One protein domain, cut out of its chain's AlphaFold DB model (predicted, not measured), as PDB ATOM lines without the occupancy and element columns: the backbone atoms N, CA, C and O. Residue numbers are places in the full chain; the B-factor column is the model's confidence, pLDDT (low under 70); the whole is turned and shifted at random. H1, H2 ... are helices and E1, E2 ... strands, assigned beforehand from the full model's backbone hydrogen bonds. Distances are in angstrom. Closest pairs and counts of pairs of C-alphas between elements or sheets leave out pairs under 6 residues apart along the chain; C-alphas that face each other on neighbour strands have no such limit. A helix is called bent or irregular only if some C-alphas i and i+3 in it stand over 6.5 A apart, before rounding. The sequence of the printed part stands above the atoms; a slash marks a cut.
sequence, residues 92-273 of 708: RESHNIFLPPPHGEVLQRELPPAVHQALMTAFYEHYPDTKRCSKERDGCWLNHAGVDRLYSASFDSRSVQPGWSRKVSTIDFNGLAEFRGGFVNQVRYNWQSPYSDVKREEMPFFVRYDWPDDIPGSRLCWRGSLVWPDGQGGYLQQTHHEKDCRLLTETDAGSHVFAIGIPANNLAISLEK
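This is residues 92 to 273 of the 708 residues of an uncharacterized protein of Aestuariispira insulae (UniProt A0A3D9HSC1). A twisted sheet of eight strands forks at the sharply bent hairpin E5 and E6: from one half of E5 it runs on through E7, E4, E1 and E2, from the other half through E8 and E3. Helix H2 packs along E5 and E7, and unnamed loops within residues 127 to 165 and 180 to 204 extend the body at one end. The 182 printed residues follow the order E1 H1 H2 E2 E3 H3 E4 E5 E6 E7 E8; the class is mixed, helices and strands, with under half of the residues in named elements. The branched sheet's neighbour pairs are antiparallel. The whole is compact, with a radius of gyration of the C-alphas of 16.2 A and spans of 52 by 35 by 28 A.

E1, residues 92 to 97, has E2, residues 166 to 168, on one side, with N 93 and O 166 2.9 A apart, and E4, residues 205 to 210, on the other, with N 208 and O 94 at 2.7 A. H1, residues 105 to 110, is not on the sheet. H2, residues 113 to 126, is close to H1 but not clearly touching it, with C-alphas of Gln 108 and His 116 closest at 6.2 A. H2 is on the sheet at a height of 8.8 A, over E5, residues 219 to 229, and E7, residues 256 to 261; on the local plane it runs along the strands, at 17 degrees to E5. Its closest C-alphas to E7 are Leu 119 and Ile 260, 6.7 A. H3, residues 176 to 179, only grazes the sheet. E7 pairs with E4 through N 259 and O 207, 2.7 A, and with E5 through N 227 and O 258, 2.7 A. E6, residues 235 to 247, lies on the other side of E5, with N 236 and O 228 at 2.8 A. E8, residues 268 to 272, pairs with E5 through N 270 and O 221, 2.8 A, and with E3, residues 172 to 174, through N 173 and O 269, 3.0 A. In H1 and H2 every O i to N i+4 pair is within hydrogen-bond range; H3 is too short for one.

E1 begins at C-alpha 92, (76.539, 113.940, 118.601), and is 17.2 A long. H2 is 20.0 A long, E4 17.0 A and E7 16.4 A. E5, 17.2 A, bends by 124 degrees at residue 223, and E6, 18.4 A, by 131 degrees at residue 242. E8, 13.3 A, ends at C-alpha 272, (66.714, 117.621, 105.672).

The C-alphas of Glu 136 and Gly 217 are the two farthest apart, 52.7 A. The printed part has no cut. The links H2 to E2, 39 residues, and H3 to E4, 25 residues, are long. Mean pLDDT of the printed part is 93.0, with residues 159 to 160 and 162 under 70.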
ATOM      1  N   ARG A  92      75.269 113.588 117.958       94.50
ATOM      2  CA  ARG A  92      76.539 113.940 118.601       94.50
ATOM      3  C   ARG A  92      77.504 114.392 117.524       94.50
ATOM      4  O   ARG A  92      77.838 113.640 116.613       94.50
ATOM      5  N   GLU A  93      77.937 115.636 117.640       95.81
ATOM      6  CA  GLU A  93      78.899 116.246 116.741       95.81
ATOM      7  C   GLU A  93      80.251 116.338 117.446       95.81
ATOM      8  O   GLU A  93      80.346 116.806 118.585       95.81
ATOM      9  N   SER A  94      81.304 115.891 116.768       96.12
ATOM     10  CA  SER A  94      82.663 115.878 117.305       96.12
ATOM     11  C   SER A  94      83.635 116.462 116.289       96.12
ATOM     12  O   SER A  94      83.796 115.913 115.206       96.12
ATOM     13  N   HIS A  95      84.305 117.564 116.612       96.75
ATOM     14  CA  HIS A  95      85.130 118.294 115.649       96.75
ATOM     15  C   HIS A  95      86.403 118.846 116.243       96.75
ATOM     16  O   HIS A  95      86.487 119.189 117.427       96.75
ATOM     17  N   ASN A  96      87.393 119.010 115.378       96.62
ATOM     18  CA  ASN A  96      88.616 119.703 115.719       96.62
ATOM     19  C   ASN A  96      89.307 120.244 114.471       96.62
ATOM     20  O   ASN A  96      88.969 119.891 113.339       96.62
ATOM     21  N   ILE A  97      90.300 121.092 114.705       96.56
ATOM     22  CA  ILE A  97      91.255 121.458 113.675       96.56
ATOM     23  C   ILE A  97      92.096 120.234 113.291       96.56
ATOM     24  O   ILE A  97      92.421 119.409 114.145       96.56
ATOM     25  N   PHE A  98      92.470 120.134 112.020       97.50
ATOM     26  CA  PHE A  98      93.421 119.143 111.537       97.50
ATOM     27  C   PHE A  98      94.780 119.794 111.279       97.50
ATOM     28  O   PHE A  98      94.882 120.720 110.483       97.50
ATOM     29  N   LEU A  99      95.833 119.290 111.917       96.44
ATOM     30  CA  LEU A  99      97.220 119.640 111.611       96.44
ATOM     31  C   LEU A  99      98.008 118.334 111.448       96.44
ATOM     32  O   LEU A  99      97.766 117.412 112.228       96.44
ATOM     33  N   PRO A 100      98.938 118.224 110.487       95.56
ATOM     34  CA  PRO A 100      99.742 117.016 110.335       95.56
ATOM     35  C   PRO A 100     100.742 116.860 111.501       95.56
ATOM     36  O   PRO A 100     101.060 117.839 112.193       95.56
ATOM     37  N   PRO A 101     101.282 115.649 111.735       93.31
ATOM     38  CA  PRO A 101     102.405 115.444 112.648       93.31
ATOM     39  C   PRO A 101     103.598 116.366 112.316       93.31
ATOM     40  O   PRO A 101     103.843 116.652 111.143       93.31
ATOM     41  N   PRO A 102     104.343 116.856 113.326       92.56
ATOM     42  CA  PRO A 102     104.206 116.551 114.757       92.56
ATOM     43  C   PRO A 102     103.084 117.340 115.467       92.56
ATOM     44  O   PRO A 102     102.776 117.090 116.627       92.56
ATOM     45  N   HIS A 103     102.427 118.292 114.797       93.25
ATOM     46  CA  HIS A 103     101.418 119.154 115.427       93.25
ATOM     47  C   HIS A 103     100.057 118.472 115.640       93.25
ATOM     48  O   HIS A 103      99.228 119.015 116.367       93.25
ATOM     49  N   GLY A 104      99.810 117.302 115.050       93.94
ATOM     50  CA  GLY A 104      98.581 116.522 115.236       93.94
ATOM     51  C   GLY A 104      98.805 115.054 115.575       93.94
ATOM     52  O   GLY A 104      97.991 114.221 115.192       93.94
ATOM     53  N   GLU A 105      99.872 114.707 116.299       95.69
ATOM     54  CA  GLU A 105     100.151 113.314 116.706       95.69
ATOM     55  C   GLU A 105      98.973 112.646 117.437       95.69
ATOM     56  O   GLU A 105      98.693 111.464 117.235       95.69
ATOM     57  N   VAL A 106      98.233 113.410 118.248       95.81
ATOM     58  CA  VAL A 106      97.014 112.926 118.917       95.81
ATOM     59  C   VAL A 106      95.958 112.488 117.899       95.81
ATOM     60  O   VAL A 106      95.320 111.456 118.084       95.81
ATOM     61  N   LEU A 107      95.812 113.225 116.793       96.81
ATOM     62  CA  LEU A 107      94.869 112.893 115.726       96.81
ATOM     63  C   LEU A 107      95.296 111.626 114.983       96.81
ATOM     64  O   LEU A 107      94.449 110.790 114.694       96.81
ATOM     65  N   GLN A 108      96.594 111.449 114.728       96.69
ATOM     66  CA  GLN A 108      97.127 110.228 114.114       96.69
ATOM     67  C   GLN A 108      96.867 108.985 114.971       96.69
ATOM     68  O   GLN A 108      96.581 107.917 114.434       96.69
ATOM     69  N   ARG A 109      96.976 109.119 116.297       96.19
ATOM     70  CA  ARG A 109      96.771 108.013 117.238       96.19
ATOM     71  C   ARG A 109      95.297 107.655 117.424       96.19
ATOM     72  O   ARG A 109      94.991 106.487 117.637       96.19
ATOM     73  N   GLU A 110      94.410 108.648 117.422       95.69
ATOM     74  CA  GLU A 110      93.027 108.475 117.889       95.69
ATOM     75  C   GLU A 110      91.978 108.474 116.764       95.69
ATOM     76  O   GLU A 110      90.862 108.001 116.983       95.69
ATOM     77  N   LEU A 111      92.302 108.956 115.557       95.81
ATOM     78  CA  LEU A 111      91.416 108.818 114.395       95.81
ATOM     79  C   LEU A 111      91.532 107.427 113.754       95.81
ATOM     80  O   LEU A 111      92.612 106.835 113.753       95.81
ATOM     81  N   PRO A 112      90.459 106.928 113.109       95.19
ATOM     82  CA  PRO A 112      90.565 105.759 112.247       95.19
ATOM     83  C   PRO A 112      91.653 105.969 111.176       95.19
ATOM     84  O   PRO A 112      91.653 107.025 110.533       95.19
ATOM     85  N   PRO A 113      92.545 104.990 110.921       94.44
ATOM     86  CA  PRO A 113      93.675 105.167 110.005       94.44
ATOM     87  C   PRO A 113      93.277 105.663 108.609       94.44
ATOM     88  O   PRO A 113      93.912 106.572 108.079       94.44
ATOM     89  N   ALA A 114      92.182 105.134 108.053       93.62
ATOM     90  CA  ALA A 114      91.654 105.552 106.753       93.62
ATOM     91  C   ALA A 114      91.195 107.024 106.743       93.62
ATOM     92  O   ALA A 114      91.465 107.756 105.793       93.62
ATOM     93  N   VAL A 115      90.557 107.484 107.826       95.75
ATOM     94  CA  VAL A 115      90.116 108.880 107.981       95.75
ATOM     95  C   VAL A 115      91.322 109.806 108.125       95.75
ATOM     96  O   VAL A 115      91.388 110.840 107.464       95.75
ATOM     97  N   HIS A 116      92.303 109.431 108.953       96.75
ATOM     98  CA  HIS A 116      93.535 110.206 109.104       96.75
ATOM     99  C   HIS A 116      94.305 110.309 107.781       96.75
ATOM    100  O   HIS A 116      94.781 111.386 107.429       96.75
ATOM    101  N   GLN A 117      94.398 109.216 107.018       95.50
ATOM    102  CA  GLN A 117      95.043 109.220 105.708       95.50
ATOM    103  C   GLN A 117      94.318 110.140 104.717       95.50
ATOM    104  O   GLN A 117      94.978 110.932 104.050       95.50
ATOM    105  N   ALA A 118      92.983 110.104 104.671       95.38
ATOM    106  CA  ALA A 118      92.197 111.009 103.832       95.38
ATOM    107  C   ALA A 118      92.428 112.489 104.196       95.38
ATOM    108  O   ALA A 118      92.604 113.329 103.313       95.38
ATOM    109  N   LEU A 119      92.500 112.805 105.495       97.12
ATOM    110  CA  LEU A 119      92.813 114.153 105.983       97.12
ATOM    111  C   LEU A 119      94.235 114.595 105.618       97.12
ATOM    112  O   LEU A 119      94.423 115.726 105.176       97.12
ATOM    113  N   MET A 120      95.225 113.709 105.765       97.19
ATOM    114  CA  MET A 120      96.609 113.973 105.361       97.19
ATOM    115  C   MET A 120      96.698 114.269 103.863       97.19
ATOM    116  O   MET A 120      97.275 115.286 103.484       97.19
ATOM    117  N   THR A 121      96.094 113.428 103.019       95.81
ATOM    118  CA  THR A 121      96.068 113.631 101.565       95.81
ATOM    119  C   THR A 121      95.454 114.984 101.213       95.81
ATOM    120  O   THR A 121      96.113 115.795 100.566       95.81
ATOM    121  N   ALA A 122      94.259 115.289 101.733       96.00
ATOM    122  CA  ALA A 122      93.600 116.572 101.483       96.00
ATOM    123  C   ALA A 122      94.439 117.773 101.968       96.00
ATOM    124  O   ALA A 122      94.493 118.813 101.308       96.00
ATOM    125  N   PHE A 123      95.126 117.637 103.109       96.69
ATOM    126  CA  PHE A 123      95.993 118.687 103.642       96.69
ATOM    127  C   PHE A 123      97.198 118.961 102.747       96.69
ATOM    128  O   PHE A 123      97.446 120.123 102.442       96.69
ATOM    129  N   TYR A 124      97.941 117.943 102.311       96.38
ATOM    130  CA  TYR A 124      99.136 118.156 101.483       96.38
ATOM    131  C   TYR A 124      98.813 118.534 100.037       96.38
ATOM    132  O   TYR A 124      99.599 119.248  99.413       96.38
ATOM    133  N   GLU A 125      97.654 118.125  99.517       94.94
ATOM    134  CA  GLU A 125      97.149 118.613  98.230       94.94
ATOM    135  C   GLU A 125      96.885 120.123  98.270       94.94
ATOM    136  O   GLU A 125      97.242 120.849  97.341       94.94
ATOM    137  N   HIS A 126      96.291 120.617  99.360       95.50
ATOM    138  CA  HIS A 126      95.939 122.029  99.481       95.50
ATOM    139  C   HIS A 126      97.087 122.909 100.017       95.50
ATOM    140  O   HIS A 126      97.293 124.031  99.545       95.50
ATOM    141  N   TYR A 127      97.877 122.392 100.960       95.00
ATOM    142  CA  TYR A 127      99.019 123.050 101.605       95.00
ATOM    143  C   TYR A 127     100.322 122.274 101.330       95.00
ATOM    144  O   TYR A 127     100.877 121.649 102.248       95.00
ATOM    145  N   PRO A 128     100.829 122.298 100.081       94.62
ATOM    146  CA  PRO A 128     102.019 121.550  99.696       94.62
ATOM    147  C   PRO A 128     103.267 122.093 100.393       94.62
ATOM    148  O   PRO A 128     103.397 123.299 100.623       94.62
ATOM    149  N   ASP A 129     104.237 121.216 100.652       92.75
ATOM    150  CA  ASP A 129     105.456 121.572 101.391       92.75
ATOM    151  C   ASP A 129     106.298 122.653 100.704       92.75
ATOM    152  O   ASP A 129     106.969 123.437 101.371       92.75
ATOM    153  N   THR A 130     106.188 122.785  99.381       92.56
ATOM    154  CA  THR A 130     106.847 123.847  98.605       92.56
ATOM    155  C   THR A 130     106.370 125.257  98.958       92.56
ATOM    156  O   THR A 130     107.065 126.226  98.657       92.56
ATOM    157  N   LYS A 131     105.196 125.395  99.588       92.44
ATOM    158  CA  LYS A 131     104.623 126.677 100.030       92.44
ATOM    159  C   LYS A 131     104.728 126.894 101.542       92.44
ATOM    160  O   LYS A 131     104.254 127.922 102.021       92.44
ATOM    161  N   ARG A 132     105.310 125.949 102.286       94.44
ATOM    162  CA  ARG A 132     105.330 125.948 103.753       94.44
ATOM    163  C   ARG A 132     106.020 127.195 104.310       94.44
ATOM    164  O   ARG A 132     107.096 127.575 103.846       94.44
ATOM    165  N   CYS A 133     105.427 127.828 105.324       95.06
ATOM    166  CA  CYS A 133     106.123 128.886 106.055       95.06
ATOM    167  C   CYS A 133     107.309 128.326 106.865       95.06
ATOM    168  O   CYS A 133     107.306 127.171 107.275       95.06
ATOM    169  N   SER A 134     108.339 129.144 107.100       93.25
ATOM    170  CA  SER A 134     109.483 128.750 107.937       93.25
ATOM    171  C   SER A 134     109.102 128.774 109.419       93.25
ATOM    172  O   SER A 134     108.425 129.701 109.871       93.25
ATOM    173  N   LYS A 135     109.578 127.779 110.177       91.75
ATOM    174  CA  LYS A 135     109.351 127.653 111.625       91.75
ATOM    175  C   LYS A 135     110.057 128.750 112.441       91.75
ATOM    176  O   LYS A 135     109.801 128.979 113.615       91.75
ATOM    177  N   GLU A 136     110.983 129.469 111.837       92.88
ATOM    178  CA  GLU A 136     111.679 130.586 112.467       92.88
ATOM    179  C   GLU A 136     110.879 131.887 112.309       92.88
ATOM    180  O   GLU A 136     111.141 132.870 112.997       92.88
ATOM    181  N   ARG A 137     109.880 131.906 111.415       92.25
ATOM    182  CA  ARG A 137     109.085 133.096 111.119       92.25
ATOM    183  C   ARG A 137     107.938 133.265 112.110       92.25
ATOM    184  O   ARG A 137     106.987 132.486 112.110       92.25
ATOM    185  N   ASP A 138     107.963 134.362 112.859       90.69
ATOM    186  CA  ASP A 138     106.848 134.751 113.725       90.69
ATOM    187  C   ASP A 138     105.513 134.799 112.967       90.69
ATOM    188  O   ASP A 138     105.381 135.398 111.896       90.69
ATOM    189  N   GLY A 139     104.505 134.150 113.548       91.88
ATOM    190  CA  GLY A 139     103.182 134.016 112.948       91.88
ATOM    191  C   GLY A 139     103.045 132.876 111.936       91.88
ATOM    192  O   GLY A 139     101.976 132.774 111.341       91.88
ATOM    193  N   CYS A 140     104.052 132.018 111.743       95.44
ATOM    194  CA  CYS A 140     103.901 130.739 111.042       95.44
ATOM    195  C   CYS A 140     103.186 129.713 111.934       95.44
ATOM    196  O   CYS A 140     103.509 129.596 113.114       95.44
ATOM    197  N   TRP A 141     102.242 128.934 111.391       94.94
ATOM    198  CA  TRP A 141     101.491 127.930 112.163       94.94
ATOM    199  C   TRP A 141     102.382 126.847 112.804       94.94
ATOM    200  O   TRP A 141     102.050 126.362 113.884       94.94
ATOM    201  N   LEU A 142     103.544 126.549 112.211       94.69
ATOM    202  CA  LEU A 142     104.554 125.628 112.760       94.69
ATOM    203  C   LEU A 142     105.180 126.102 114.087       94.69
ATOM    204  O   LEU A 142     105.802 125.314 114.800       94.69
ATOM    205  N   ASN A 143     105.017 127.377 114.445       91.94
ATOM    206  CA  ASN A 143     105.571 127.960 115.675       91.94
ATOM    207  C   ASN A 143     104.601 127.836 116.848       91.94
ATOM    208  O   ASN A 143     104.913 128.232 117.971       91.94
ATOM    209  N   HIS A 144     103.399 127.330 116.583       89.56
ATOM    210  CA  HIS A 144     102.315 127.276 117.542       89.56
ATOM    211  C   HIS A 144     102.093 125.857 118.065       89.56
ATOM    212  O   HIS A 144     102.517 124.859 117.481       89.56
ATOM    213  N   ALA A 145     101.428 125.774 119.217       86.31
ATOM    214  CA  ALA A 145     101.148 124.500 119.858       86.31
ATOM    215  C   ALA A 145     100.256 123.619 118.970       86.31
ATOM    216  O   ALA A 145      99.295 124.100 118.366       86.31
ATOM    217  N   GLY A 146     100.554 122.321 118.952       90.75
ATOM    218  CA  GLY A 146      99.748 121.314 118.271       90.75
ATOM    219  C   GLY A 146      98.397 121.047 118.939       90.75
ATOM    220  O   GLY A 146      98.039 121.649 119.957       90.75
ATOM    221  N   VAL A 147      97.653 120.121 118.349       94.50
ATOM    222  CA  VAL A 147      96.397 119.560 118.845       94.50
ATOM    223  C   VAL A 147      96.694 118.570 119.974       94.50
ATOM    224  O   VAL A 147      97.502 117.664 119.806       94.50
ATOM    225  N   ASP A 148      96.051 118.742 121.128       92.44
ATOM    226  CA  ASP A 148      96.295 117.949 122.347       92.44
ATOM    227  C   ASP A 148      95.149 117.006 122.737       92.44
ATOM    228  O   ASP A 148      95.266 116.260 123.705       92.44
ATOM    229  N   ARG A 149      94.045 117.031 121.992       92.62
ATOM    230  CA  ARG A 149      92.867 116.179 122.191       92.62
ATOM    231  C   ARG A 149      92.209 115.894 120.853       92.62
ATOM    232  O   ARG A 149      92.280 116.736 119.960       92.62
ATOM    233  N   LEU A 150      91.525 114.760 120.728       95.06
ATOM    234  CA  LEU A 150      90.817 114.413 119.499       95.06
ATOM    235  C   LEU A 150      89.729 115.435 119.145       95.06
ATOM    236  O   LEU A 150      89.702 115.925 118.020       95.06
ATOM    237  N   TYR A 151      88.893 115.827 120.113       94.81
ATOM    238  CA  TYR A 151      87.760 116.731 119.890       94.81
ATOM    239  C   TYR A 151      87.863 118.023 120.697       94.81
ATOM    240  O   TYR A 151      88.222 118.029 121.875       94.81
ATOM    241  N   SER A 152      87.530 119.142 120.054       92.56
ATOM    242  CA  SER A 152      87.499 120.462 120.679       92.56
ATOM    243  C   SER A 152      86.193 120.677 121.445       92.56
ATOM    244  O   SER A 152      85.128 120.265 121.000       92.56
ATOM    245  N   ALA A 153      86.253 121.352 122.591       89.88
ATOM    246  CA  ALA A 153      85.053 121.725 123.333       89.88
ATOM    247  C   ALA A 153      84.262 122.810 122.583       89.88
ATOM    248  O   ALA A 153      84.856 123.809 122.165       89.88
ATOM    249  N   SER A 154      82.941 122.674 122.471       92.88
ATOM    250  CA  SER A 154      82.064 123.758 122.014       92.88
ATOM    251  C   SER A 154      81.159 124.239 123.142       92.88
ATOM    252  O   SER A 154      80.668 123.452 123.951       92.88
ATOM    253  N   PHE A 155      80.931 125.550 123.175       92.94
ATOM    254  CA  PHE A 155      80.027 126.187 124.127       92.94
ATOM    255  C   PHE A 155      78.575 126.187 123.670       92.94
ATOM    256  O   PHE A 155      77.728 126.657 124.416       92.94
ATOM    257  N   ASP A 156      78.263 125.625 122.501       92.50
ATOM    258  CA  ASP A 156      76.888 125.493 122.008       92.50
ATOM    259  C   ASP A 156      76.074 124.435 122.771       92.50
ATOM    260  O   ASP A 156      74.866 124.301 122.572       92.50
ATOM    261  N   SER A 157      76.711 123.699 123.685       85.44
ATOM    262  CA  SER A 157      76.063 122.723 124.557       85.44
ATOM    263  C   SER A 157      76.437 122.948 126.026       85.44
ATOM    264  O   SER A 157      77.482 123.508 126.345       85.44
ATOM    265  N   ARG A 158      75.565 122.519 126.951       73.25
ATOM    266  CA  ARG A 158      75.713 122.762 128.403       73.25
ATOM    267  C   ARG A 158      76.869 122.015 129.070       73.25
ATOM    268  O   ARG A 158      77.178 122.302 130.223       73.25
ATOM    269  N   SER A 159      77.448 121.016 128.412       67.12
ATOM    270  CA  SER A 159      78.448 120.145 129.023       67.12
ATOM    271  C   SER A 159      79.520 119.813 128.006       67.12
ATOM    272  O   SER A 159      79.223 119.257 126.954       67.12
ATOM    273  N   VAL A 160      80.767 120.118 128.357       65.81
ATOM    274  CA  VAL A 160      81.938 119.659 127.615       65.81
ATOM    275  C   VAL A 160      82.171 118.206 128.011       65.81
ATOM    276  O   VAL A 160      82.538 117.932 129.152       65.81
ATOM    277  N   GLN A 161      81.909 117.264 127.105       71.19
ATOM    278  CA  GLN A 161      82.214 115.852 127.337       71.19
ATOM    279  C   GLN A 161      83.478 115.443 126.570       71.19
ATOM    280  O   GLN A 161      83.704 115.935 125.469       71.19
ATOM    281  N   PRO A 162      84.303 114.517 127.095       69.94
ATOM    282  CA  PRO A 162      85.533 114.098 126.413       69.94
ATOM    283  C   PRO A 162      85.304 113.429 125.047       69.94
ATOM    284  O   PRO A 162      86.200 113.429 124.209       69.94
ATOM    285  N   GLY A 163      84.123 112.839 124.825       83.81
ATOM    286  CA  GLY A 163      83.839 112.008 123.648       83.81
ATOM    287  C   GLY A 163      83.190 112.717 122.456       83.81
ATOM    288  O   GLY A 163      83.056 112.085 121.412       83.81
ATOM    289  N   TRP A 164      82.756 113.972 122.607       89.44
ATOM    290  CA  TRP A 164      82.096 114.754 121.555       89.44
ATOM    291  C   TRP A 164      82.157 116.255 121.861       89.44
ATOM    292  O   TRP A 164      82.334 116.665 123.005       89.44
ATOM    293  N   SER A 165      82.010 117.087 120.833       93.62
ATOM    294  CA  SER A 165      82.177 118.540 120.927       93.62
ATOM    295  C   SER A 165      80.895 119.271 121.313       93.62
ATOM    296  O   SER A 165      80.935 120.162 122.165       93.62
ATOM    297  N   ARG A 166      79.765 118.914 120.686       93.38
ATOM    298  CA  ARG A 166      78.416 119.389 121.039       93.38
ATOM    299  C   ARG A 166      77.322 118.392 120.626       93.38
ATOM    300  O   ARG A 166      77.551 117.487 119.829       93.38
ATOM    301  N   LYS A 167      76.121 118.578 121.174       92.06
ATOM    302  CA  LYS A 167      74.891 117.926 120.710       92.06
ATOM    303  C   LYS A 167      74.136 118.900 119.830       92.06
ATOM    304  O   LYS A 167      73.934 120.046 120.237       92.06
ATOM    305  N   VAL A 168      73.710 118.441 118.662       92.31
ATOM    306  CA  VAL A 168      72.959 119.251 117.707       92.31
ATOM    307  C   VAL A 168      71.668 118.547 117.331       92.31
ATOM    308  O   VAL A 168      71.612 117.330 117.178       92.31
ATOM    309  N   SER A 169      70.608 119.331 117.172       90.44
ATOM    310  CA  SER A 169      69.369 118.845 116.576       90.44
ATOM    311  C   SER A 169      69.322 119.135 115.081       90.44
ATOM    312  O   SER A 169      68.560 118.492 114.375       90.44
ATOM    313  N   THR A 170      70.091 120.104 114.587       91.75
ATOM    314  CA  THR A 170      70.084 120.575 113.196       91.75
ATOM    315  C   THR A 170      71.509 120.676 112.682       91.75
ATOM    316  O   THR A 170      72.394 121.088 113.428       91.75
ATOM    317  N   ILE A 171      71.710 120.368 111.404       95.62
ATOM    318  CA  ILE A 171      72.970 120.591 110.696       95.62
ATOM    319  C   ILE A 171      72.625 121.464 109.498       95.62
ATOM    320  O   ILE A 171      71.825 121.045 108.664       95.62
ATOM    321  N   ASP A 172      73.176 122.671 109.457       95.56
ATOM    322  CA  ASP A 172      73.097 123.574 108.311       95.56
ATOM    323  C   ASP A 172      74.243 124.580 108.414       95.56
ATOM    324  O   ASP A 172      74.248 125.429 109.306       95.56
ATOM    325  N   PHE A 173      75.261 124.416 107.575       96.50
ATOM    326  CA  PHE A 173      76.371 125.360 107.491       96.50
ATOM    327  C   PHE A 173      77.036 125.324 106.116       96.50
ATOM    328  O   PHE A 173      77.093 124.286 105.446       96.50
ATOM    329  N   ASN A 174      77.622 126.455 105.740       95.62
ATOM    330  CA  ASN A 174      78.459 126.633 104.568       95.62
ATOM    331  C   ASN A 174      79.817 127.229 104.974       95.62
ATOM    332  O   ASN A 174      79.997 128.440 105.078       95.62
ATOM    333  N   GLY A 175      80.798 126.356 105.199       94.88
ATOM    334  CA  GLY A 175      82.147 126.737 105.610       94.88
ATOM    335  C   GLY A 175      82.328 126.963 107.116       94.88
ATOM    336  O   GLY A 175      81.453 126.706 107.944       94.88
ATOM    337  N   LEU A 176      83.527 127.424 107.480       94.44
ATOM    338  CA  LEU A 176      84.016 127.423 108.865       94.44
ATOM    339  C   LEU A 176      83.260 128.369 109.805       94.44
ATOM    340  O   LEU A 176      83.035 128.030 110.969       94.44
ATOM    341  N   ALA A 177      82.905 129.558 109.317       93.00
ATOM    342  CA  ALA A 177      82.276 130.589 110.137       93.00
ATOM    343  C   ALA A 177      80.869 130.160 110.587       93.00
ATOM    344  O   ALA A 177      80.554 130.254 111.772       93.00
ATOM    345  N   GLU A 178      80.065 129.617 109.671       94.88
ATOM    346  CA  GLU A 178      78.733 129.070 109.965       94.88
ATOM    347  C   GLU A 178      78.809 127.756 110.761       94.88
ATOM    348  O   GLU A 178      77.942 127.480 111.587       94.88
ATOM    349  N   PHE A 179      79.873 126.961 110.576       95.31
ATOM    350  CA  PHE A 179      80.089 125.739 111.355       95.31
ATOM    351  C   PHE A 179      80.299 126.024 112.852       95.31
ATOM    352  O   PHE A 179      79.874 125.241 113.703       95.31
ATOM    353  N   ARG A 180      80.926 127.154 113.207       94.19
ATOM    354  CA  ARG A 180      81.211 127.552 114.602       94.19
ATOM    355  C   ARG A 180      82.025 126.506 115.367       94.19
ATOM    356  O   ARG A 180      81.679 126.074 116.467       94.19
ATOM    357  N   GLY A 181      83.133 126.078 114.764       93.88
ATOM    358  CA  GLY A 181      84.052 125.125 115.379       93.88
ATOM    359  C   GLY A 181      84.643 125.655 116.697       93.88
ATOM    360  O   GLY A 181      85.160 126.770 116.750       93.88
ATOM    361  N   GLY A 182      84.667 124.836 117.755       92.75
ATOM    362  CA  GLY A 182      85.172 125.233 119.077       92.75
ATOM    363  C   GLY A 182      86.690 125.467 119.106       92.75
ATOM    364  O   GLY A 182      87.253 125.977 120.071       92.75
ATOM    365  N   PHE A 183      87.399 125.120 118.037       93.88
ATOM    366  CA  PHE A 183      88.831 125.367 117.887       93.88
ATOM    367  C   PHE A 183      89.160 126.761 117.320       93.88
ATOM    368  O   PHE A 183      90.246 127.271 117.587       93.88
ATOM    369  N   VAL A 184      88.237 127.406 116.596       93.62
ATOM    370  CA  VAL A 184      88.511 128.545 115.693       93.62
ATOM    371  C   VAL A 184      89.239 129.718 116.370       93.62
ATOM    372  O   VAL A 184      90.246 130.227 115.869       93.62
ATOM    373  N   ASN A 185      88.769 130.133 117.546       94.62
ATOM    374  CA  ASN A 185      89.312 131.282 118.277       94.62
ATOM    375  C   ASN A 185      90.094 130.885 119.539       94.62
ATOM    376  O   ASN A 185      90.177 131.645 120.504       94.62
ATOM    377  N   GLN A 186      90.704 129.695 119.555       93.81
ATOM    378  CA  GLN A 186      91.643 129.341 120.621       93.81
ATOM    379  C   GLN A 186      92.982 130.067 120.431       93.81
ATOM    380  O   GLN A 186      93.603 130.002 119.371       93.81
ATOM    381  N   VAL A 187      93.473 130.708 121.499       92.12
ATOM    382  CA  VAL A 187      94.723 131.496 121.474       92.12
ATOM    383  C   VAL A 187      95.963 130.657 121.148       92.12
ATOM    384  O   VAL A 187      96.983 131.188 120.723       92.12
ATOM    385  N   ARG A 188      95.901 129.333 121.320       92.25
ATOM    386  CA  ARG A 188      97.002 128.439 120.943       92.25
ATOM    387  C   ARG A 188      97.255 128.428 119.432       92.25
ATOM    388  O   ARG A 188      98.381 128.194 119.025       92.25
ATOM    389  N   TYR A 189      96.236 128.737 118.629       93.50
ATOM    390  CA  TYR A 189      96.286 128.759 117.168       93.50
ATOM    391  C   TYR A 189      96.566 130.171 116.620       93.50
ATOM    392  O   TYR A 189      96.111 130.532 115.542       93.50
ATOM    393  N   ASN A 190      97.290 131.016 117.361       93.94
ATOM    394  CA  ASN A 190      97.505 132.446 117.076       93.94
ATOM    395  C   ASN A 190      98.515 132.749 115.940       93.94
ATOM    396  O   ASN A 190      99.286 133.704 116.033       93.94
ATOM    397  N   TRP A 191      98.527 131.958 114.867       94.81
ATOM    398  CA  TRP A 191      99.340 132.274 113.689       94.81
ATOM    399  C   TRP A 191      98.708 133.385 112.859       94.81
ATOM    400  O   TRP A 191      97.521 133.675 112.966       94.81
ATOM    401  N   GLN A 192      99.494 134.024 112.007       94.69
ATOM    402  CA  GLN A 192      99.070 135.206 111.272       94.69
ATOM    403  C   GLN A 192      98.930 134.861 109.793       94.69
ATOM    404  O   GLN A 192      99.903 134.482 109.145       94.69
ATOM    405  N   SER A 193      97.730 135.028 109.235       93.38
ATOM    406  CA  SER A 193      97.445 134.736 107.823       93.38
ATOM    407  C   SER A 193      98.429 135.384 106.830       93.38
ATOM    408  O   SER A 193      98.771 134.727 105.851       93.38
ATOM    409  N   PRO A 194      98.972 136.603 107.043       93.75
ATOM    410  CA  PRO A 194     100.009 137.157 106.161       93.75
ATOM    411  C   PRO A 194     101.350 136.402 106.163       93.75
ATOM    412  O   PRO A 194     102.109 136.515 105.202       93.75
ATOM    413  N   TYR A 195     101.658 135.647 107.221       94.06
ATOM    414  CA  TYR A 195     102.963 135.003 107.444       94.06
ATOM    415  C   TYR A 195     102.912 133.471 107.453       94.06
ATOM    416  O   TYR A 195     103.958 132.825 107.440       94.06
ATOM    417  N   SER A 196     101.709 132.904 107.430       95.12
ATOM    418  CA  SER A 196     101.434 131.469 107.427       95.12
ATOM    419  C   SER A 196     100.884 131.019 106.073       95.12
ATOM    420  O   SER A 196     100.091 131.734 105.455       95.12
ATOM    421  N   ASP A 197     101.280 129.836 105.601       94.25
ATOM    422  CA  ASP A 197     100.677 129.186 104.429       94.25
ATOM    423  C   ASP A 197      99.257 128.692 104.729       94.25
ATOM    424  O   ASP A 197      98.348 128.922 103.932       94.25
ATOM    425  N   VAL A 198      99.034 128.144 105.927       94.50
ATOM    426  CA  VAL A 198      97.695 127.845 106.445       94.50
ATOM    427  C   VAL A 198      97.048 129.141 106.935       94.50
ATOM    428  O   VAL A 198      97.496 129.736 107.922       94.50
ATOM    429  N   LYS A 199      95.999 129.608 106.252       93.31
ATOM    430  CA  LYS A 199      95.269 130.835 106.616       93.31
ATOM    431  C   LYS A 199      94.286 130.565 107.754       93.31
ATOM    432  O   LYS A 199      93.647 129.519 107.788       93.31
ATOM    433  N   ARG A 200      94.151 131.505 108.699       92.00
ATOM    434  CA  ARG A 200      93.198 131.364 109.820       92.00
ATOM    435  C   ARG A 200      91.742 131.391 109.360       92.00
ATOM    436  O   ARG A 200      90.888 130.777 109.982       92.00
ATOM    437  N   GLU A 201      91.456 132.094 108.277       91.31
ATOM    438  CA  GLU A 201      90.123 132.184 107.688       91.31
ATOM    439  C   GLU A 201      89.691 130.855 107.043       91.31
ATOM    440  O   GLU A 201      88.503 130.627 106.839       91.31
ATOM    441  N   GLU A 202      90.649 129.967 106.766       92.31
ATOM    442  CA  GLU A 202      90.457 128.702 106.052       92.31
ATOM    443  C   GLU A 202      91.018 127.513 106.842       92.31
ATOM    444  O   GLU A 202      91.454 126.532 106.245       92.31
ATOM    445  N   MET A 203      91.037 127.599 108.182       93.94
ATOM    446  CA  MET A 203      91.647 126.566 109.026       93.94
ATOM    447  C   MET A 203      91.158 125.160 108.650       93.94
ATOM    448  O   MET A 203      89.949 124.922 108.697       93.94
ATOM    449  N   PRO A 204      92.071 124.222 108.346       96.50
ATOM    450  CA  PRO A 204      91.710 122.852 108.023       96.50
ATOM    451  C   PRO A 204      91.041 122.196 109.223       96.50
ATOM    452  O   PRO A 204      91.573 122.227 110.332       96.50
ATOM    453  N   PHE A 205      89.884 121.584 109.018       97.50
ATOM    454  CA  PHE A 205      89.150 120.948 110.104       97.50
ATOM    455  C   PHE A 205      88.462 119.672 109.659       97.50
ATOM    456  O   PHE A 205      88.336 119.383 108.469       97.50
ATOM    457  N   PHE A 206      88.002 118.912 110.642       97.75
ATOM    458  CA  PHE A 206      87.142 117.766 110.420       97.75
ATOM    459  C   PHE A 206      86.000 117.764 111.428       97.75
ATOM    460  O   PHE A 206      86.108 118.325 112.524       97.75
ATOM    461  N   VAL A 207      84.905 117.112 111.055       97.69
ATOM    462  CA  VAL A 207      83.760 116.871 111.933       97.69
ATOM    463  C   VAL A 207      83.295 115.430 111.781       97.69
ATOM    464  O   VAL A 207      83.308 114.891 110.683       97.69
ATOM    465  N   ARG A 208      82.912 114.801 112.886       97.06
ATOM    466  CA  ARG A 208      82.275 113.490 112.961       97.06
ATOM    467  C   ARG A 208      80.840 113.680 113.433       97.06
ATOM    468  O   ARG A 208      80.627 114.349 114.445       97.06
ATOM    469  N   TYR A 209      79.896 113.059 112.740       96.88
ATOM    470  CA  TYR A 209      78.515 112.922 113.188       96.88
ATOM    471  C   TYR A 209      78.256 111.479 113.598       96.88
ATOM    472  O   TYR A 209      78.538 110.559 112.828       96.88
ATOM    473  N   ASP A 210      77.716 111.309 114.801       94.69
ATOM    474  CA  ASP A 210      77.181 110.033 115.268       94.69
ATOM    475  C   ASP A 210      75.663 110.068 115.077       94.69
ATOM    476  O   ASP A 210      74.968 110.871 115.717       94.69
ATOM    477  N   TRP A 211      75.154 109.243 114.161       94.44
ATOM    478  CA  TRP A 211      73.739 109.265 113.801       94.44
ATOM    479  C   TRP A 211      72.870 108.516 114.820       94.44
ATOM    480  O   TRP A 211      73.208 107.388 115.181       94.44
ATOM    481  N   PRO A 212      71.748 109.103 115.279       93.62
ATOM    482  CA  PRO A 212      70.821 108.426 116.182       93.62
ATOM    483  C   PRO A 212      69.969 107.376 115.449       93.62
ATOM    484  O   PRO A 212      69.851 107.399 114.224       93.62
ATOM    485  N   ASP A 213      69.330 106.483 116.205       90.69
ATOM    486  CA  ASP A 213      68.522 105.383 115.649       90.69
ATOM    487  C   ASP A 213      67.273 105.860 114.884       90.69
ATOM    488  O   ASP A 213      66.755 105.154 114.023       90.69
ATOM    489  N   ASP A 214      66.792 107.073 115.166       89.69
ATOM    490  CA  ASP A 214      65.630 107.699 114.525       89.69
ATOM    491  C   ASP A 214      65.989 108.547 113.287       89.69
ATOM    492  O   ASP A 214      65.128 109.221 112.710       89.69
ATOM    493  N   ILE A 215      67.253 108.518 112.847       93.19
ATOM    494  CA  ILE A 215      67.712 109.203 111.633       93.19
ATOM    495  C   ILE A 215      67.079 108.709 110.311       93.19
ATOM    496  O   ILE A 215      66.977 109.539 109.395       93.19
ATOM    497  N   PRO A 216      66.661 107.427 110.148       94.44
ATOM    498  CA  PRO A 216      66.188 106.935 108.858       94.44
ATOM    499  C   PRO A 216      65.020 107.751 108.288       94.44
ATOM    500  O   PRO A 216      64.111 108.179 108.999       94.44
ATOM    501  N   GLY A 217      65.050 107.973 106.973       93.88
ATOM    502  CA  GLY A 217      64.073 108.794 106.250       93.88
ATOM    503  C   GLY A 217      64.455 110.272 106.105       93.88
ATOM    504  O   GLY A 217      63.827 110.980 105.318       93.88
ATOM    505  N   SER A 218      65.491 110.739 106.808       95.88
ATOM    506  CA  SER A 218      66.102 112.056 106.574       95.88
ATOM    507  C   SER A 218      67.066 112.035 105.385       95.88
ATOM    508  O   SER A 218      67.565 110.979 104.995       95.88
ATOM    509  N   ARG A 219      67.363 113.200 104.798       97.12
ATOM    510  CA  ARG A 219      68.340 113.343 103.705       97.12
ATOM    511  C   ARG A 219      69.511 114.201 104.165       97.12
ATOM    512  O   ARG A 219      69.321 115.326 104.621       97.12
ATOM    513  N   LEU A 220      70.728 113.686 104.029       97.50
ATOM    514  CA  LEU A 220      71.947 114.463 104.236       97.50
ATOM    515  C   LEU A 220      72.390 115.034 102.894       97.50
ATOM    516  O   LEU A 220      72.669 114.271 101.973       97.50
ATOM    517  N   CYS A 221      72.480 116.354 102.792       97.81
ATOM    518  CA  CYS A 221      72.956 117.040 101.598       97.81
ATOM    519  C   CYS A 221      74.288 117.716 101.886       97.81
ATOM    520  O   CYS A 221      74.401 118.449 102.869       97.81
ATOM    521  N   TRP A 222      75.287 117.520 101.032       97.88
ATOM    522  CA  TRP A 222      76.597 118.127 101.240       97.88
ATOM    523  C   TRP A 222      77.308 118.492  99.942       97.88
ATOM    524  O   TRP A 222      77.042 117.935  98.879       97.88
ATOM    525  N   ARG A 223      78.244 119.430 100.081       97.44
ATOM    526  CA  ARG A 223      79.317 119.747  99.137       97.44
ATOM    527  C   ARG A 223      80.642 119.529  99.861       97.44
ATOM    528  O   ARG A 223      80.755 119.905 101.027       97.44
ATOM    529  N   GLY A 224      81.623 118.945  99.184       95.62
ATOM    530  CA  GLY A 224      82.904 118.540  99.762       95.62
ATOM    531  C   GLY A 224      82.991 117.030  99.987       95.62
ATOM    532  O   GLY A 224      82.253 116.259  99.369       95.62
ATOM    533  N   SER A 225      83.908 116.612 100.858       95.94
ATOM    534  CA  SER A 225      84.242 115.199 101.067       95.94
ATOM    535  C   SER A 225      83.695 114.679 102.394       95.94
ATOM    536  O   SER A 225      84.013 115.225 103.455       95.94
ATOM    537  N   LEU A 226      82.926 113.592 102.331       96.50
ATOM    538  CA  LEU A 226      82.530 112.779 103.479       96.50
ATOM    539  C   LEU A 226      83.218 111.416 103.428       96.50
ATOM    540  O   LEU A 226      83.489 110.886 102.356       96.50
ATOM    541  N   VAL A 227      83.472 110.829 104.587       95.31
ATOM    542  CA  VAL A 227      84.078 109.512 104.754       95.31
ATOM    543  C   VAL A 227      83.102 108.655 105.557       95.31
ATOM    544  O   VAL A 227      82.828 108.935 106.727       95.31
ATOM    545  N   TRP A 228      82.543 107.647 104.891       92.81
ATOM    546  CA  TRP A 228      81.495 106.757 105.397       92.81
ATOM    547  C   TRP A 228      82.074 105.407 105.812       92.81
ATOM    548  O   TRP A 228      83.022 104.961 105.172       92.81
ATOM    549  N   PRO A 229      81.503 104.719 106.813       91.12
ATOM    550  CA  PRO A 229      81.859 103.333 107.076       91.12
ATOM    551  C   PRO A 229      81.411 102.439 105.910       91.12
ATOM    552  O   PRO A 229      80.326 102.624 105.358       91.12
ATOM    553  N   ASP A 230      82.242 101.471 105.531       86.06
ATOM    554  CA  ASP A 230      81.988 100.563 104.397       86.06
ATOM    555  C   ASP A 230      81.203  99.288 104.771       86.06
ATOM    556  O   ASP A 230      80.938  98.440 103.920       86.06
ATOM    557  N   GLY A 231      80.838  99.137 106.049       77.69
ATOM    558  CA  GLY A 231      80.150  97.958 106.584       77.69
ATOM    559  C   GLY A 231      81.049  96.739 106.839       77.69
ATOM    560  O   GLY A 231      80.592  95.783 107.458       77.69
ATOM    561  N   GLN A 232      82.324  96.772 106.435       76.81
ATOM    562  CA  GLN A 232      83.335  95.735 106.700       76.81
ATOM    563  C   GLN A 232      84.433  96.198 107.674       76.81
ATOM    564  O   GLN A 232      85.455  95.534 107.838       76.81
ATOM    565  N   GLY A 233      84.210  97.324 108.353       70.50
ATOM    566  CA  GLY A 233      85.145  97.907 109.319       70.50
ATOM    567  C   GLY A 233      86.152  98.886 108.708       70.50
ATOM    568  O   GLY A 233      87.002  99.404 109.432       70.50
ATOM    569  N   GLY A 234      86.057  99.164 107.406       83.75
ATOM    570  CA  GLY A 234      86.800 100.211 106.715       83.75
ATOM    571  C   GLY A 234      85.957 101.463 106.459       83.75
ATOM    572  O   GLY A 234      84.855 101.636 106.990       83.75
ATOM    573  N   TYR A 235      86.512 102.370 105.655       90.12
ATOM    574  CA  TYR A 235      85.891 103.645 105.317       90.12
ATOM    575  C   TYR A 235      86.029 103.962 103.824       90.12
ATOM    576  O   TYR A 235      87.098 103.791 103.240       90.12
ATOM    577  N   LEU A 236      84.962 104.496 103.232       91.62
ATOM    578  CA  LEU A 236      84.867 104.925 101.840       91.62
ATOM    579  C   LEU A 236      84.617 106.433 101.764       91.62
ATOM    580  O   LEU A 236      83.650 106.950 102.327       91.62
ATOM    581  N   GLN A 237      85.486 107.141 101.042       93.19
ATOM    582  CA  GLN A 237      85.324 108.569 100.793       93.19
ATOM    583  C   GLN A 237      84.359 108.817  99.627       93.19
ATOM    584  O   GLN A 237      84.479 108.212  98.564       93.19
ATOM    585  N   GLN A 238      83.428 109.748  99.822       93.75
ATOM    586  CA  GLN A 238      82.492 110.254  98.822       93.75
ATOM    587  C   GLN A 238      82.650 111.772  98.723       93.75
ATOM    588  O   GLN A 238      82.538 112.478  99.727       93.75
ATOM    589  N   THR A 239      82.896 112.279  97.518       94.38
ATOM    590  CA  THR A 239      83.153 113.705  97.277       94.38
ATOM    591  C   THR A 239      82.133 114.261  96.297       94.38
ATOM    592  O   THR A 239      81.989 113.726  95.200       94.38
ATOM    593  N   HIS A 240      81.479 115.364  96.658       95.44
ATOM    594  CA  HIS A 240      80.587 116.100  95.764       95.44
ATOM    595  C   HIS A 240      81.135 117.506  95.493       95.44
ATOM    596  O   HIS A 240      81.435 118.259  96.423       95.44
ATOM    597  N   HIS A 241      81.267 117.871  94.215       92.38
ATOM    598  CA  HIS A 241      81.693 119.219  93.809       92.38
ATOM    599  C   HIS A 241      80.573 120.254  93.962       92.38
ATOM    600  O   HIS A 241      80.829 121.400  94.335       92.38
ATOM    601  N   GLU A 242      79.336 119.828  93.721       93.56
ATOM    602  CA  GLU A 242      78.113 120.588  93.969       93.56
ATOM    603  C   GLU A 242      77.343 119.969  95.138       93.56
ATOM    604  O   GLU A 242      77.720 118.918  95.650       93.56
ATOM    605  N   LYS A 243      76.295 120.643  95.618       94.88
ATOM    606  CA  LYS A 243      75.499 120.123  96.731       94.88
ATOM    607  C   LYS A 243      74.611 118.984  96.228       94.88
ATOM    608  O   LYS A 243      73.708 119.236  95.438       94.88
ATOM    609  N   ASP A 244      74.840 117.775  96.725       97.06
ATOM    610  CA  ASP A 244      74.019 116.597  96.420       97.06
ATOM    611  C   ASP A 244      73.638 115.844  97.704       97.06
ATOM    612  O   ASP A 244      74.261 116.032  98.755       97.06
ATOM    613  N   CYS A 245      72.563 115.060  97.639       96.81
ATOM    614  CA  CYS A 245      71.863 114.506  98.790       96.81
ATOM    615  C   CYS A 245      71.799 112.980  98.774       96.81
ATOM    616  O   CYS A 245      71.405 112.365  97.786       96.81
ATOM    617  N   ARG A 246      72.033 112.371  99.937       95.69
ATOM    618  CA  ARG A 246      71.813 110.945 100.194       95.69
ATOM    619  C   ARG A 246      70.671 110.758 101.187       95.69
ATOM    620  O   ARG A 246      70.635 111.417 102.225       95.69
ATOM    621  N   LEU A 247      69.757 109.839 100.880       96.62
ATOM    622  CA  LEU A 247      68.753 109.372 101.836       96.62
ATOM    623  C   LEU A 247      69.433 108.505 102.903       96.62
ATOM    624  O   LEU A 247      70.178 107.590 102.561       96.62
ATOM    625  N   LEU A 248      69.160 108.799 104.171       95.19
ATOM    626  CA  LEU A 248      69.637 108.024 105.311       95.19
ATOM    627  C   LEU A 248      68.680 106.856 105.557       95.19
ATOM    628  O   LEU A 248      67.461 107.033 105.649       95.19
ATOM    629  N   THR A 249      69.244 105.661 105.627       94.38
ATOM    630  CA  THR A 249      68.543 104.380 105.747       94.38
ATOM    631  C   THR A 249      68.828 103.730 107.099       94.38
ATOM    632  O   THR A 249      69.623 104.238 107.886       94.38
ATOM    633  N   GLU A 250      68.185 102.599 107.393       92.06
ATOM    634  CA  GLU A 250      68.397 101.875 108.657       92.06
ATOM    635  C   GLU A 250      69.849 101.414 108.855       92.06
ATOM    636  O   GLU A 250      70.303 101.309 109.987       92.06
ATOM    637  N   THR A 251      70.610 101.195 107.777       90.19
ATOM    638  CA  THR A 251      72.032 100.827 107.870       90.19
ATOM    639  C   THR A 251      72.932 101.999 108.260       90.19
ATOM    640  O   THR A 251      74.071 101.779 108.666       90.19
ATOM    641  N   ASP A 252      72.440 103.236 108.149       91.31
ATOM    642  CA  ASP A 252      73.170 104.440 108.546       91.31
ATOM    643  C   ASP A 252      72.962 104.773 110.036       91.31
ATOM    644  O   ASP A 252      73.740 105.544 110.609       91.31
ATOM    645  N   ALA A 253      71.943 104.197 110.683       91.00
ATOM    646  CA  ALA A 253      71.680 104.375 112.109       91.00
ATOM    647  C   ALA A 253      72.865 103.879 112.957       91.00
ATOM    648  O   ALA A 253      73.421 102.808 112.713       91.00
ATOM    649  N   GLY A 254      73.295 104.685 113.931       89.50
ATOM    650  CA  GLY A 254      74.453 104.386 114.779       89.50
ATOM    651  C   GLY A 254      75.816 104.501 114.085       89.50
ATOM    652  O   GLY A 254      76.843 104.297 114.732       89.50
ATOM    653  N   SER A 255      75.861 104.837 112.791       91.44
ATOM    654  CA  SER A 255      77.115 104.957 112.045       91.44
ATOM    655  C   SER A 255      77.860 106.271 112.337       91.44
ATOM    656  O   SER A 255      77.274 107.269 112.767       91.44
ATOM    657  N   HIS A 256      79.177 106.261 112.096       93.31
ATOM    658  CA  HIS A 256      80.071 107.403 112.302       93.31
ATOM    659  C   HIS A 256      80.526 107.970 110.960       93.31
ATOM    660  O   HIS A 256      81.331 107.351 110.262       93.31
ATOM    661  N   VAL A 257      80.044 109.158 110.608       95.44
ATOM    662  CA  VAL A 257      80.393 109.810 109.337       95.44
ATOM    663  C   VAL A 257      81.325 110.972 109.599       95.44
ATOM    664  O   VAL A 257      81.015 111.850 110.402       95.44
ATOM    665  N   PHE A 258      82.459 110.998 108.902       97.31
ATOM    666  CA  PHE A 258      83.419 112.094 108.987       97.31
ATOM    667  C   PHE A 258      83.277 113.025 107.789       97.31
ATOM    668  O   PHE A 258      83.077 112.572 106.668       97.31
ATOM    669  N   ALA A 259      83.428 114.323 108.005       97.44
ATOM    670  CA  ALA A 259      83.502 115.330 106.962       97.44
ATOM    671  C   ALA A 259      84.856 116.035 107.001       97.44
ATOM    672  O   ALA A 259      85.377 116.334 108.080       97.44
ATOM    673  N   ILE A 260      85.401 116.319 105.819       97.25
ATOM    674  CA  ILE A 260      86.717 116.935 105.642       97.25
ATOM    675  C   ILE A 260      86.536 118.381 105.173       97.25
ATOM    676  O   ILE A 260      86.080 118.637 104.060       97.25
ATOM    677  N   GLY A 261      86.921 119.331 106.024       96.12
ATOM    678  CA  GLY A 261      86.920 120.766 105.748       96.12
ATOM    679  C   GLY A 261      88.305 121.268 105.353       96.12
ATOM    680  O   GLY A 261      88.891 122.073 106.075       96.12
ATOM    681  N   ILE A 262      88.850 120.773 104.235       95.50
ATOM    682  CA  ILE A 262      90.173 121.159 103.718       95.50
ATOM    683  C   ILE A 262      90.080 121.423 102.200       95.50
ATOM    684  O   ILE A 262      89.953 120.467 101.435       95.50
ATOM    685  N   PRO A 263      90.129 122.691 101.743       88.56
ATOM    686  CA  PRO A 263      90.040 123.916 102.541       88.56
ATOM    687  C   PRO A 263      88.670 124.069 103.206       88.56
ATOM    688  O   PRO A 263      87.659 123.549 102.730       88.56
ATOM    689  N   ALA A 264      88.620 124.837 104.293       83.56
ATOM    690  CA  ALA A 264      87.435 124.945 105.141       83.56
ATOM    691  C   ALA A 264      86.168 125.418 104.399       83.56
ATOM    692  O   ALA A 264      85.069 124.940 104.671       83.56
ATOM    693  N   ASN A 265      86.323 126.312 103.419       85.06
ATOM    694  CA  ASN A 265      85.219 126.880 102.636       85.06
ATOM    695  C   ASN A 265      84.646 125.918 101.583       85.06
ATOM    696  O   ASN A 265      83.662 126.250 100.919       85.06
ATOM    697  N   ASN A 266      85.233 124.728 101.409       89.25
ATOM    698  CA  ASN A 266      84.722 123.727 100.474       89.25
ATOM    699  C   ASN A 266      83.652 122.816 101.072       89.25
ATOM    700  O   ASN A 266      82.945 122.156 100.313       89.25
ATOM    701  N   LEU A 267      83.508 122.809 102.398       96.19
ATOM    702  CA  LEU A 267      82.544 121.965 103.083       96.19
ATOM    703  C   LEU A 267      81.255 122.736 103.377       96.19
ATOM    704  O   LEU A 267      81.267 123.745 104.080       96.19
ATOM    705  N   ALA A 268      80.137 122.223 102.876       97.62
ATOM    706  CA  ALA A 268      78.803 122.655 103.272       97.62
ATOM    707  C   ALA A 268      77.950 121.419 103.535       97.62
ATOM    708  O   ALA A 268      77.991 120.485 102.737       97.62
ATOM    709  N   ILE A 269      77.188 121.403 104.625       98.06
ATOM    710  CA  ILE A 269      76.340 120.266 104.997       98.06
ATOM    711  C   ILE A 269      74.999 120.799 105.487       98.06
ATOM    712  O   ILE A 269      74.959 121.720 106.298       98.06
ATOM    713  N   SER A 270      73.910 120.186 105.030       97.75
ATOM    714  CA  SER A 270      72.573 120.396 105.574       97.75
ATOM    715  C   SER A 270      71.842 119.071 105.764       97.75
ATOM    716  O   SER A 270      71.918 118.191 104.906       97.75
ATOM    717  N   LEU A 271      71.092 118.947 106.854       97.00
ATOM    718  CA  LEU A 271      70.246 117.791 107.138       97.00
ATOM    719  C   LEU A 271      68.771 118.147 106.921       97.00
ATOM    720  O   LEU A 271      68.189 118.919 107.684       97.00
ATOM    721  N   GLU A 272      68.154 117.544 105.910       96.25
ATOM    722  CA  GLU A 272      66.714 117.621 105.672       96.25
ATOM    723  C   GLU A 272      66.011 116.541 106.496       96.25
ATOM    724  O   GLU A 272      66.170 115.343 106.253       96.25
ATOM    725  N   LYS A 273      65.243 116.967 107.499       93.94
ATOM    726  CA  LYS A 273      64.561 116.053 108.419       93.94
ATOM    727  C   LYS A 273      63.261 115.502 107.842       93.94
ATOM    728  O   LYS A 273      62.640 116.111 106.971       93.94
TER     729      LYS A 273